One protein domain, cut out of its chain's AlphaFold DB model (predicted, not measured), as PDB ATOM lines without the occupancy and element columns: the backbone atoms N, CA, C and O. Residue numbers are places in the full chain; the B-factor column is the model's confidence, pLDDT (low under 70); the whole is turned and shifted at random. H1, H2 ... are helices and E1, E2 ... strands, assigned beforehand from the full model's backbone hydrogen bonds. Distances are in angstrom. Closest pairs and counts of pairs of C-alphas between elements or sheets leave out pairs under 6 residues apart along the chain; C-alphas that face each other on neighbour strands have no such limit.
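This is residues 506 to 579 of the 596 residues of an uncharacterized protein of [Candida] pseudohaemulonii (UniProt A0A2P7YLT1). One long helix, H3, makes the longest axis of the model, and a short helix H1, a small helix H2 and a strand E1 gather beside its first part, while its last residues, 573 to 579, stick out free. E1 folds back into H3 through a tight link, and residues 539 to 540, just after H2, pair beside E1 in a short antiparallel piece. The printed part has 74 residues, with three named helices and one named strand in the order H1, H2, E1, H3, and the class is mostly helix. By its radius of gyration of the C-alphas, 12.7 A, it is compact, but its outline is elongated, with spans of 41 by 25 by 21 A.

Residues 506 to 514 hold no named helix and no named strand. H1, residues 515 to 524, is close to but not clearly touching H2, residues 532 to 538; their closest C-alphas, of Met 522 and Lys 535, are 7.9 A apart, and their lines are about perpendicular at 79 degrees. After H2, residues 539 to 540 pair antiparallel with residues 549 to 550 of E1, which is residues 547 to 552 and pairs with no named strand. The closest C-alphas of H2 and E1, of Leu 538 and Ser 551, are 4.9 A apart. H1 and E1 are apart. H3, residues 554 to 579, touches H1 with its residues 560 to 564 alone. Their closest C-alphas are those of Ile 521 and Leu 563, 6.6 A, and they run opposite ways at a steep tilt of 59 degrees. The closest C-alphas of E1 and H3, of Cys 550 and Val 557, are 6.1 A apart. H2 is close to but not clearly touching H3, with the C-alphas of Leu 538 and Val 557 closest at 7.4 A; their lines are only just about perpendicular, at 71 degrees. In H1, H2 and H3 every O i to N i+4 pair is within hydrogen-bond range.

H1, Ser 515 to Ala 524, begins at C-alpha 515 (171.242, 150.132, 149.012) and is 14.5 A long from first to last C-alpha. H2, Glu 532 to Leu 538, is 9.8 A long. E1, Glu 547 to Gly 552, is 16.5 A long and begins at C-alpha 547 (155.079, 146.060, 144.204). H3, Lys 554 to Ser 579, is 37.3 A long and ends at C-alpha 579 (165.887, 123.336, 144.908).

The two C-alphas farthest apart, those of Ser 531 and Ser 579, are 41.3 A apart. The printed part has no cut and no long link. The mean pLDDT of the printed part is 72.6, and 23 residues are under 70, among them residues 527 to 534, 543 to 546 and 574 to 579.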
ATOM      1  N   PRO A 506     157.752 139.782 144.613       73.94
ATOM      2  CA  PRO A 506     157.444 139.132 145.882       73.94
ATOM      3  C   PRO A 506     158.277 139.682 147.046       73.94
ATOM      4  O   PRO A 506     159.465 139.954 146.886       73.94
ATOM      5  N   THR A 507     157.671 139.788 148.231       73.19
ATOM      6  CA  THR A 507     158.310 140.343 149.443       73.19
ATOM      7  C   THR A 507     159.578 139.608 149.856       73.19
ATOM      8  O   THR A 507     160.504 140.219 150.373       73.19
ATOM      9  N   VAL A 508     159.658 138.313 149.544       71.81
ATOM     10  CA  VAL A 508     160.834 137.459 149.779       71.81
ATOM     11  C   VAL A 508     162.089 137.993 149.074       71.81
ATOM     12  O   VAL A 508     163.202 137.707 149.499       71.81
ATOM     13  N   TYR A 509     161.920 138.779 148.010       71.62
ATOM     14  CA  TYR A 509     163.023 139.330 147.230       71.62
ATOM     15  C   TYR A 509     163.293 140.807 147.517       71.62
ATOM     16  O   TYR A 509     164.198 141.365 146.907       71.62
ATOM     17  N   HIS A 510     162.551 141.463 148.418       70.50
ATOM     18  CA  HIS A 510     162.763 142.889 148.717       70.50
ATOM     19  C   HIS A 510     164.083 143.154 149.429       70.50
ATOM     20  O   HIS A 510     164.747 144.135 149.100       70.50
ATOM     21  N   ASP A 511     164.498 142.248 150.313       68.44
ATOM     22  CA  ASP A 511     165.789 142.328 151.010       68.44
ATOM     23  C   ASP A 511     166.978 142.213 150.044       68.44
ATOM     24  O   ASP A 511     168.063 142.714 150.327       68.44
ATOM     25  N   ASN A 512     166.763 141.634 148.855       68.38
ATOM     26  CA  ASN A 512     167.780 141.535 147.808       68.38
ATOM     27  C   ASN A 512     167.954 142.848 147.019       68.38
ATOM     28  O   ASN A 512     168.867 142.945 146.200       68.38
ATOM     29  N   PHE A 513     167.096 143.851 147.245       69.50
ATOM     30  CA  PHE A 513     167.192 145.196 146.667       69.50
ATOM     31  C   PHE A 513     167.649 146.222 147.715       69.50
ATOM     32  O   PHE A 513     167.028 147.282 147.911       69.50
ATOM     33  N   ASP A 514     168.746 145.887 148.391       70.00
ATOM     34  CA  ASP A 514     169.440 146.753 149.337       70.00
ATOM     35  C   ASP A 514     170.036 148.009 148.664       70.00
ATOM     36  O   ASP A 514     169.937 148.236 147.452       70.00
ATOM     37  N   SER A 515     170.636 148.880 149.476       68.44
ATOM     38  CA  SER A 515     171.242 150.132 149.012       68.44
ATOM     39  C   SER A 515     172.294 149.915 147.917       68.44
ATOM     40  O   SER A 515     172.375 150.720 146.989       68.44
ATOM     41  N   ASP A 516     173.063 148.828 147.985       73.81
ATOM     42  CA  ASP A 516     174.148 148.543 147.047       73.81
ATOM     43  C   ASP A 516     173.617 148.025 145.709       73.81
ATOM     44  O   ASP A 516     174.098 148.427 144.644       73.81
ATOM     45  N   GLU A 517     172.586 147.183 145.731       72.94
ATOM     46  CA  GLU A 517     171.948 146.686 144.518       72.94
ATOM     47  C   GLU A 517     171.198 147.804 143.781       72.94
ATOM     48  O   GLU A 517     171.289 147.915 142.555       72.94
ATOM     49  N   ARG A 518     170.560 148.723 144.520       74.31
ATOM     50  CA  ARG A 518     169.978 149.948 143.944       74.31
ATOM     51  C   ARG A 518     171.034 150.791 143.233       74.31
ATOM     52  O   ARG A 518     170.788 151.255 142.121       74.31
ATOM     53  N   ILE A 519     172.217 150.953 143.826       75.81
ATOM     54  CA  ILE A 519     173.329 151.693 143.209       75.81
ATOM     55  C   ILE A 519     173.805 151.001 141.924       75.81
ATOM     56  O   ILE A 519     174.072 151.684 140.935       75.81
ATOM     57  N   LYS A 520     173.876 149.663 141.888       79.62
ATOM     58  CA  LYS A 520     174.251 148.918 140.670       79.62
ATOM     59  C   LYS A 520     173.233 149.099 139.548       79.62
ATOM     60  O   LYS A 520     173.638 149.357 138.416       79.62
ATOM     61  N   ILE A 521     171.939 149.027 139.860       79.62
ATOM     62  CA  ILE A 521     170.860 149.259 138.889       79.62
ATOM     63  C   ILE A 521     170.921 150.703 138.367       79.62
ATOM     64  O   ILE A 521     170.876 150.925 137.159       79.62
ATOM     65  N   MET A 522     171.117 151.689 139.249       79.44
ATOM     66  CA  MET A 522     171.264 153.101 138.863       79.44
ATOM     67  C   MET A 522     172.500 153.350 137.990       79.44
ATOM     68  O   MET A 522     172.451 154.140 137.045       79.44
ATOM     69  N   LYS A 523     173.607 152.659 138.275       79.00
ATOM     70  CA  LYS A 523     174.830 152.725 137.477       79.00
ATOM     71  C   LYS A 523     174.644 152.109 136.090       79.00
ATOM     72  O   LYS A 523     175.045 152.716 135.102       79.00
ATOM     73  N   ALA A 524     174.003 150.945 136.007       76.44
ATOM     74  CA  ALA A 524     173.682 150.296 134.737       76.44
ATOM     75  C   ALA A 524     172.713 151.136 133.884       76.44
ATOM     76  O   ALA A 524     172.848 151.178 132.664       76.44
ATOM     77  N   ALA A 525     171.801 151.874 134.523       72.88
ATOM     78  CA  ALA A 525     170.896 152.815 133.865       72.88
ATOM     79  C   ALA A 525     171.536 154.175 133.501       72.88
ATOM     80  O   ALA A 525     170.871 155.019 132.902       72.88
ATOM     81  N   GLY A 526     172.809 154.418 133.846       70.50
ATOM     82  CA  GLY A 526     173.536 155.637 133.466       70.50
ATOM     83  C   GLY A 526     173.087 156.919 134.183       70.50
ATOM     84  O   GLY A 526     173.281 158.013 133.658       70.50
ATOM     85  N   VAL A 527     172.493 156.811 135.377       69.69
ATOM     86  CA  VAL A 527     171.910 157.944 136.130       69.69
ATOM     87  C   VAL A 527     172.746 158.411 137.330       69.69
ATOM     88  O   VAL A 527     172.217 158.891 138.335       69.69
ATOM     89  N   GLU A 528     174.073 158.318 137.230       66.38
ATOM     90  CA  GLU A 528     175.001 158.678 138.318       66.38
ATOM     91  C   GLU A 528     174.928 160.172 138.715       66.38
ATOM     92  O   GLU A 528     175.088 160.506 139.893       66.38
ATOM     93  N   ASP A 529     174.595 161.049 137.757       66.25
ATOM     94  CA  ASP A 529     174.565 162.516 137.900       66.25
ATOM     95  C   ASP A 529     173.296 163.084 138.573       66.25
ATOM     96  O   ASP A 529     173.172 164.304 138.747       66.25
ATOM     97  N   LEU A 530     172.321 162.239 138.924       66.12
ATOM     98  CA  LEU A 530     171.094 162.676 139.597       66.12
ATOM     99  C   LEU A 530     171.361 163.084 141.057       66.12
ATOM    100  O   LEU A 530     172.270 162.567 141.707       66.12
ATOM    101  N   SER A 531     170.556 164.002 141.605       66.38
ATOM    102  CA  SER A 531     170.634 164.332 143.035       66.38
ATOM    103  C   SER A 531     170.204 163.146 143.905       66.38
ATOM    104  O   SER A 531     169.418 162.304 143.475       66.38
ATOM    105  N   GLU A 532     170.653 163.100 145.160       67.50
ATOM    106  CA  GLU A 532     170.283 162.021 146.094       67.50
ATOM    107  C   GLU A 532     168.758 161.906 146.291       67.50
ATOM    108  O   GLU A 532     168.206 160.810 146.283       67.50
ATOM    109  N   GLU A 533     168.039 163.032 146.332       61.22
ATOM    110  CA  GLU A 533     166.566 163.045 146.339       61.22
ATOM    111  C   GLU A 533     165.949 162.456 145.058       61.22
ATOM    112  O   GLU A 533     164.887 161.837 145.104       61.22
ATOM    113  N   GLN A 534     166.579 162.649 143.895       63.53
ATOM    114  CA  GLN A 534     166.103 162.078 142.634       63.53
ATOM    115  C   GLN A 534     166.354 160.569 142.583       63.53
ATOM    116  O   GLN A 534     165.484 159.838 142.124       63.53
ATOM    117  N   LYS A 535     167.491 160.105 143.109       70.25
ATOM    118  CA  LYS A 535     167.815 158.677 143.233       70.25
ATOM    119  C   LYS A 535     166.839 157.955 144.165       70.25
ATOM    120  O   LYS A 535     166.333 156.896 143.808       70.25
ATOM    121  N   LEU A 536     166.501 158.563 145.304       68.62
ATOM    122  CA  LEU A 536     165.528 158.023 146.267       68.62
ATOM    123  C   LEU A 536     164.104 157.927 145.701       68.62
ATOM    124  O   LEU A 536     163.368 157.006 146.037       68.62
ATOM    125  N   ASN A 537     163.708 158.863 144.837       71.75
ATOM    126  CA  ASN A 537     162.394 158.827 144.190       71.75
ATOM    127  C   ASN A 537     162.350 157.910 142.956       71.75
ATOM    128  O   ASN A 537     161.264 157.503 142.544       71.75
ATOM    129  N   LEU A 538     163.509 157.567 142.382       77.31
ATOM    130  CA  LEU A 538     163.594 156.742 141.179       77.31
ATOM    131  C   LEU A 538     163.162 155.296 141.424       77.31
ATOM    132  O   LEU A 538     162.510 154.729 140.556       77.31
ATOM    133  N   ILE A 539     163.499 154.726 142.586       81.12
ATOM    134  CA  ILE A 539     163.120 153.366 142.999       81.12
ATOM    135  C   ILE A 539     162.574 153.431 144.427       81.12
ATOM    136  O   ILE A 539     163.313 153.685 145.377       81.12
ATOM    137  N   GLN A 540     161.281 153.166 144.580       79.19
ATOM    138  CA  GLN A 540     160.573 153.116 145.852       79.19
ATOM    139  C   GLN A 540     160.118 151.682 146.122       79.19
ATOM    140  O   GLN A 540     159.276 151.134 145.407       79.19
ATOM    141  N   ILE A 541     160.681 151.082 147.169       77.25
ATOM    142  CA  ILE A 541     160.302 149.751 147.645       77.25
ATOM    143  C   ILE A 541     159.452 149.948 148.903       77.25
ATOM    144  O   ILE A 541     159.948 150.554 149.856       77.25
ATOM    145  N   PRO A 542     158.178 149.526 148.906       72.00
ATOM    146  CA  PRO A 542     157.332 149.640 150.084       72.00
ATOM    147  C   PRO A 542     157.794 148.669 151.176       72.00
ATOM    148  O   PRO A 542     158.171 147.540 150.887       72.00
ATOM    149  N   GLU A 543     157.697 149.083 152.442       63.16
ATOM    150  CA  GLU A 543     157.955 148.201 153.596       63.16
ATOM    151  C   GLU A 543     156.916 147.069 153.700       63.16
ATOM    152  O   GLU A 543     157.175 146.016 154.275       63.16
ATOM    153  N   THR A 544     155.722 147.280 153.133       57.19
ATOM    154  CA  THR A 544     154.639 146.292 153.062       57.19
ATOM    155  C   THR A 544     153.925 146.384 151.706       57.19
ATOM    156  O   THR A 544     153.280 147.383 151.395       57.19
ATOM    157  N   GLY A 545     154.043 145.346 150.869       63.19
ATOM    158  CA  GLY A 545     153.321 145.233 149.588       63.19
ATOM    159  C   GLY A 545     154.157 144.606 148.472       63.19
ATOM    160  O   GLY A 545     155.358 144.773 148.460       63.19
ATOM    161  N   LEU A 546     153.541 143.902 147.520       67.12
ATOM    162  CA  LEU A 546     154.215 143.082 146.489       67.12
ATOM    163  C   LEU A 546     154.753 143.874 145.276       67.12
ATOM    164  O   LEU A 546     155.003 143.293 144.223       67.12
ATOM    165  N   GLU A 547     154.882 145.195 145.371       79.19
ATOM    166  CA  GLU A 547     155.079 146.060 144.204       79.19
ATOM    167  C   GLU A 547     156.204 147.076 144.414       79.19
ATOM    168  O   GLU A 547     156.127 147.921 145.302       79.19
ATOM    169  N   VAL A 548     157.216 147.054 143.547       81.06
ATOM    170  CA  VAL A 548     158.252 148.092 143.473       81.06
ATOM    171  C   VAL A 548     157.780 149.193 142.528       81.06
ATOM    172  O   VAL A 548     157.402 148.920 141.385       81.06
ATOM    173  N   LYS A 549     157.806 150.446 142.989       82.94
ATOM    174  CA  LYS A 549     157.419 151.617 142.192       82.94
ATOM    175  C   LYS A 549     158.655 152.362 141.724       82.94
ATOM    176  O   LYS A 549     159.455 152.809 142.537       82.94
ATOM    177  N   CYS A 550     158.788 152.544 140.418       81.00
ATOM    178  CA  CYS A 550     159.843 153.353 139.825       81.00
ATOM    179  C   CYS A 550     159.239 154.634 139.254       81.00
ATOM    180  O   CYS A 550     158.280 154.535 138.492       81.00
ATOM    181  N   SER A 551     159.757 155.817 139.606       77.12
ATOM    182  CA  SER A 551     159.185 157.099 139.159       77.12
ATOM    183  C   SER A 551     160.239 158.074 138.637       77.12
ATOM    184  O   SER A 551     161.277 158.274 139.262       77.12
ATOM    185  N   GLY A 552     159.996 158.691 137.481       73.06
ATOM    186  CA  GLY A 552     160.960 159.599 136.860       73.06
ATOM    187  C   GLY A 552     160.817 159.703 135.346       73.06
ATOM    188  O   GLY A 552     159.734 159.521 134.793       73.06
ATOM    189  N   GLU A 553     161.924 160.013 134.666       71.25
ATOM    190  CA  GLU A 553     161.927 160.121 133.208       71.25
ATOM    191  C   GLU A 553     161.626 158.764 132.554       71.25
ATOM    192  O   GLU A 553     162.253 157.767 132.889       71.25
ATOM    193  N   LYS A 554     160.698 158.723 131.594       72.19
ATOM    194  CA  LYS A 554     160.133 157.506 131.005       72.19
ATOM    195  C   LYS A 554     161.200 156.546 130.498       72.19
ATOM    196  O   LYS A 554     161.167 155.382 130.864       72.19
ATOM    197  N   LEU A 555     162.155 157.044 129.712       72.81
ATOM    198  CA  LEU A 555     163.243 156.221 129.172       72.81
ATOM    199  C   LEU A 555     164.081 155.608 130.298       72.81
ATOM    200  O   LEU A 555     164.359 154.416 130.297       72.81
ATOM    201  N   THR A 556     164.424 156.418 131.295       74.44
ATOM    202  CA  THR A 556     165.182 155.990 132.470       74.44
ATOM    203  C   THR A 556     164.419 154.956 133.290       74.44
ATOM    204  O   THR A 556     164.980 153.940 133.679       74.44
ATOM    205  N   VAL A 557     163.136 155.198 133.552       79.38
ATOM    206  CA  VAL A 557     162.280 154.311 134.344       79.38
ATOM    207  C   VAL A 557     162.016 153.000 133.612       79.38
ATOM    208  O   VAL A 557     161.993 151.962 134.257       79.38
ATOM    209  N   GLU A 558     161.852 153.014 132.288       78.25
ATOM    210  CA  GLU A 558     161.724 151.795 131.480       78.25
ATOM    211  C   GLU A 558     163.000 150.947 131.549       78.25
ATOM    212  O   GLU A 558     162.907 149.750 131.803       78.25
ATOM    213  N   ILE A 559     164.180 151.567 131.427       80.31
ATOM    214  CA  ILE A 559     165.475 150.880 131.578       80.31
ATOM    215  C   ILE A 559     165.622 150.299 132.989       80.31
ATOM    216  O   ILE A 559     165.947 149.127 133.148       80.31
ATOM    217  N   VAL A 560     165.354 151.100 134.023       81.81
ATOM    218  CA  VAL A 560     165.428 150.655 135.423       81.81
ATOM    219  C   VAL A 560     164.435 149.522 135.694       81.81
ATOM    220  O   VAL A 560     164.775 148.571 136.392       81.81
ATOM    221  N   ALA A 561     163.229 149.592 135.129       82.88
ATOM    222  CA  ALA A 561     162.215 148.567 135.319       82.88
ATOM    223  C   ALA A 561     162.584 147.237 134.657       82.88
ATOM    224  O   ALA A 561     162.368 146.193 135.268       82.88
ATOM    225  N   GLU A 562     163.160 147.265 133.454       82.06
ATOM    226  CA  GLU A 562     163.704 146.064 132.812       82.06
ATOM    227  C   GLU A 562     164.845 145.455 133.630       82.06
ATOM    228  O   GLU A 562     164.797 144.273 133.956       82.06
ATOM    229  N   LEU A 563     165.804 146.268 134.085       83.06
ATOM    230  CA  LEU A 563     166.915 145.788 134.916       83.06
ATOM    231  C   LEU A 563     166.439 145.131 136.221       83.06
ATOM    232  O   LEU A 563     167.025 144.149 136.676       83.06
ATOM    233  N   ILE A 564     165.370 145.651 136.833       82.75
ATOM    234  CA  ILE A 564     164.757 145.029 138.013       82.75
ATOM    235  C   ILE A 564     164.115 143.686 137.641       82.75
ATOM    236  O   ILE A 564     164.310 142.720 138.376       82.75
ATOM    237  N   ARG A 565     163.385 143.589 136.519       83.44
ATOM    238  CA  ARG A 565     162.769 142.324 136.068       83.44
ATOM    239  C   ARG A 565     163.816 141.252 135.791       83.44
ATOM    240  O   ARG A 565     163.720 140.178 136.379       83.44
ATOM    241  N   GLU A 566     164.840 141.575 135.003       83.50
ATOM    242  CA  GLU A 566     165.963 140.670 134.718       83.50
ATOM    243  C   GLU A 566     166.611 140.165 136.013       83.50
ATOM    244  O   GLU A 566     166.977 138.994 136.142       83.50
ATOM    245  N   ARG A 567     166.726 141.041 137.020       81.44
ATOM    246  CA  ARG A 567     167.317 140.673 138.303       81.44
ATOM    247  C   ARG A 567     166.433 139.734 139.117       81.44
ATOM    248  O   ARG A 567     166.958 138.786 139.699       81.44
ATOM    249  N   VAL A 568     165.121 139.976 139.155       81.56
ATOM    250  CA  VAL A 568     164.160 139.077 139.817       81.56
ATOM    251  C   VAL A 568     164.156 137.710 139.136       81.56
ATOM    252  O   VAL A 568     164.248 136.701 139.830       81.56
ATOM    253  N   GLU A 569     164.120 137.664 137.804       81.62
ATOM    254  CA  GLU A 569     164.172 136.412 137.035       81.62
ATOM    255  C   GLU A 569     165.457 135.627 137.326       81.62
ATOM    256  O   GLU A 569     165.398 134.443 137.658       81.62
ATOM    257  N   GLY A 570     166.614 136.297 137.343       78.00
ATOM    258  CA  GLY A 570     167.885 135.662 137.693       78.00
ATOM    259  C   GLY A 570     167.934 135.097 139.121       78.00
ATOM    260  O   GLY A 570     168.574 134.071 139.357       78.00
ATOM    261  N   ILE A 571     167.253 135.733 140.082       75.75
ATOM    262  CA  ILE A 571     167.141 135.226 141.460       75.75
ATOM    263  C   ILE A 571     166.241 133.985 141.505       75.75
ATOM    264  O   ILE A 571     166.598 132.993 142.145       75.75
ATOM    265  N   VAL A 572     165.099 134.017 140.815       77.06
ATOM    266  CA  VAL A 572     164.171 132.880 140.734       77.06
ATOM    267  C   VAL A 572     164.859 131.667 140.101       77.06
ATOM    268  O   VAL A 572     164.784 130.570 140.654       77.06
ATOM    269  N   ASP A 573     165.615 131.863 139.019       74.94
ATOM    270  CA  ASP A 573     166.368 130.797 138.351       74.94
ATOM    271  C   ASP A 573     167.478 130.202 139.229       74.94
ATOM    272  O   ASP A 573     167.715 128.988 139.215       74.94
ATOM    273  N   ALA A 574     168.166 131.031 140.019       67.62
ATOM    274  CA  ALA A 574     169.203 130.570 140.941       67.62
ATOM    275  C   ALA A 574     168.629 129.705 142.080       67.62
ATOM    276  O   ALA A 574     169.238 128.700 142.464       67.62
ATOM    277  N   ILE A 575     167.440 130.059 142.580       63.78
ATOM    278  CA  ILE A 575     166.731 129.325 143.642       63.78
ATOM    279  C   ILE A 575     166.082 128.046 143.095       63.78
ATOM    280  O   ILE A 575     166.135 126.988 143.728       63.78
ATOM    281  N   GLY A 576     165.525 128.100 141.881       56.91
ATOM    282  CA  GLY A 576     164.996 126.928 141.185       56.91
ATOM    283  C   GLY A 576     166.071 125.861 140.963       56.91
ATOM    284  O   GLY A 576     165.833 124.685 141.224       56.91
ATOM    285  N   LYS A 577     167.293 126.274 140.597       50.34
ATOM    286  CA  LYS A 577     168.439 125.363 140.436       50.34
ATOM    287  C   LYS A 577     168.913 124.750 141.755       50.34
ATOM    288  O   LYS A 577     169.229 123.562 141.767       50.34
ATOM    289  N   THR A 578     168.922 125.500 142.858       45.00
ATOM    290  CA  THR A 578     169.308 124.973 144.185       45.00
ATOM    291  C   THR A 578     168.261 124.020 144.764       45.00
ATOM    292  O   THR A 578     168.624 123.037 145.405       45.00
ATOM    293  N   SER A 579     166.976 124.221 144.461       39.44
ATOM    294  CA  SER A 579     165.887 123.336 144.908       39.44
ATOM    295  C   SER A 579     165.962 121.933 144.285       39.44
ATOM    296  O   SER A 579     165.629 120.946 144.937       39.44
TER     297      SER A 579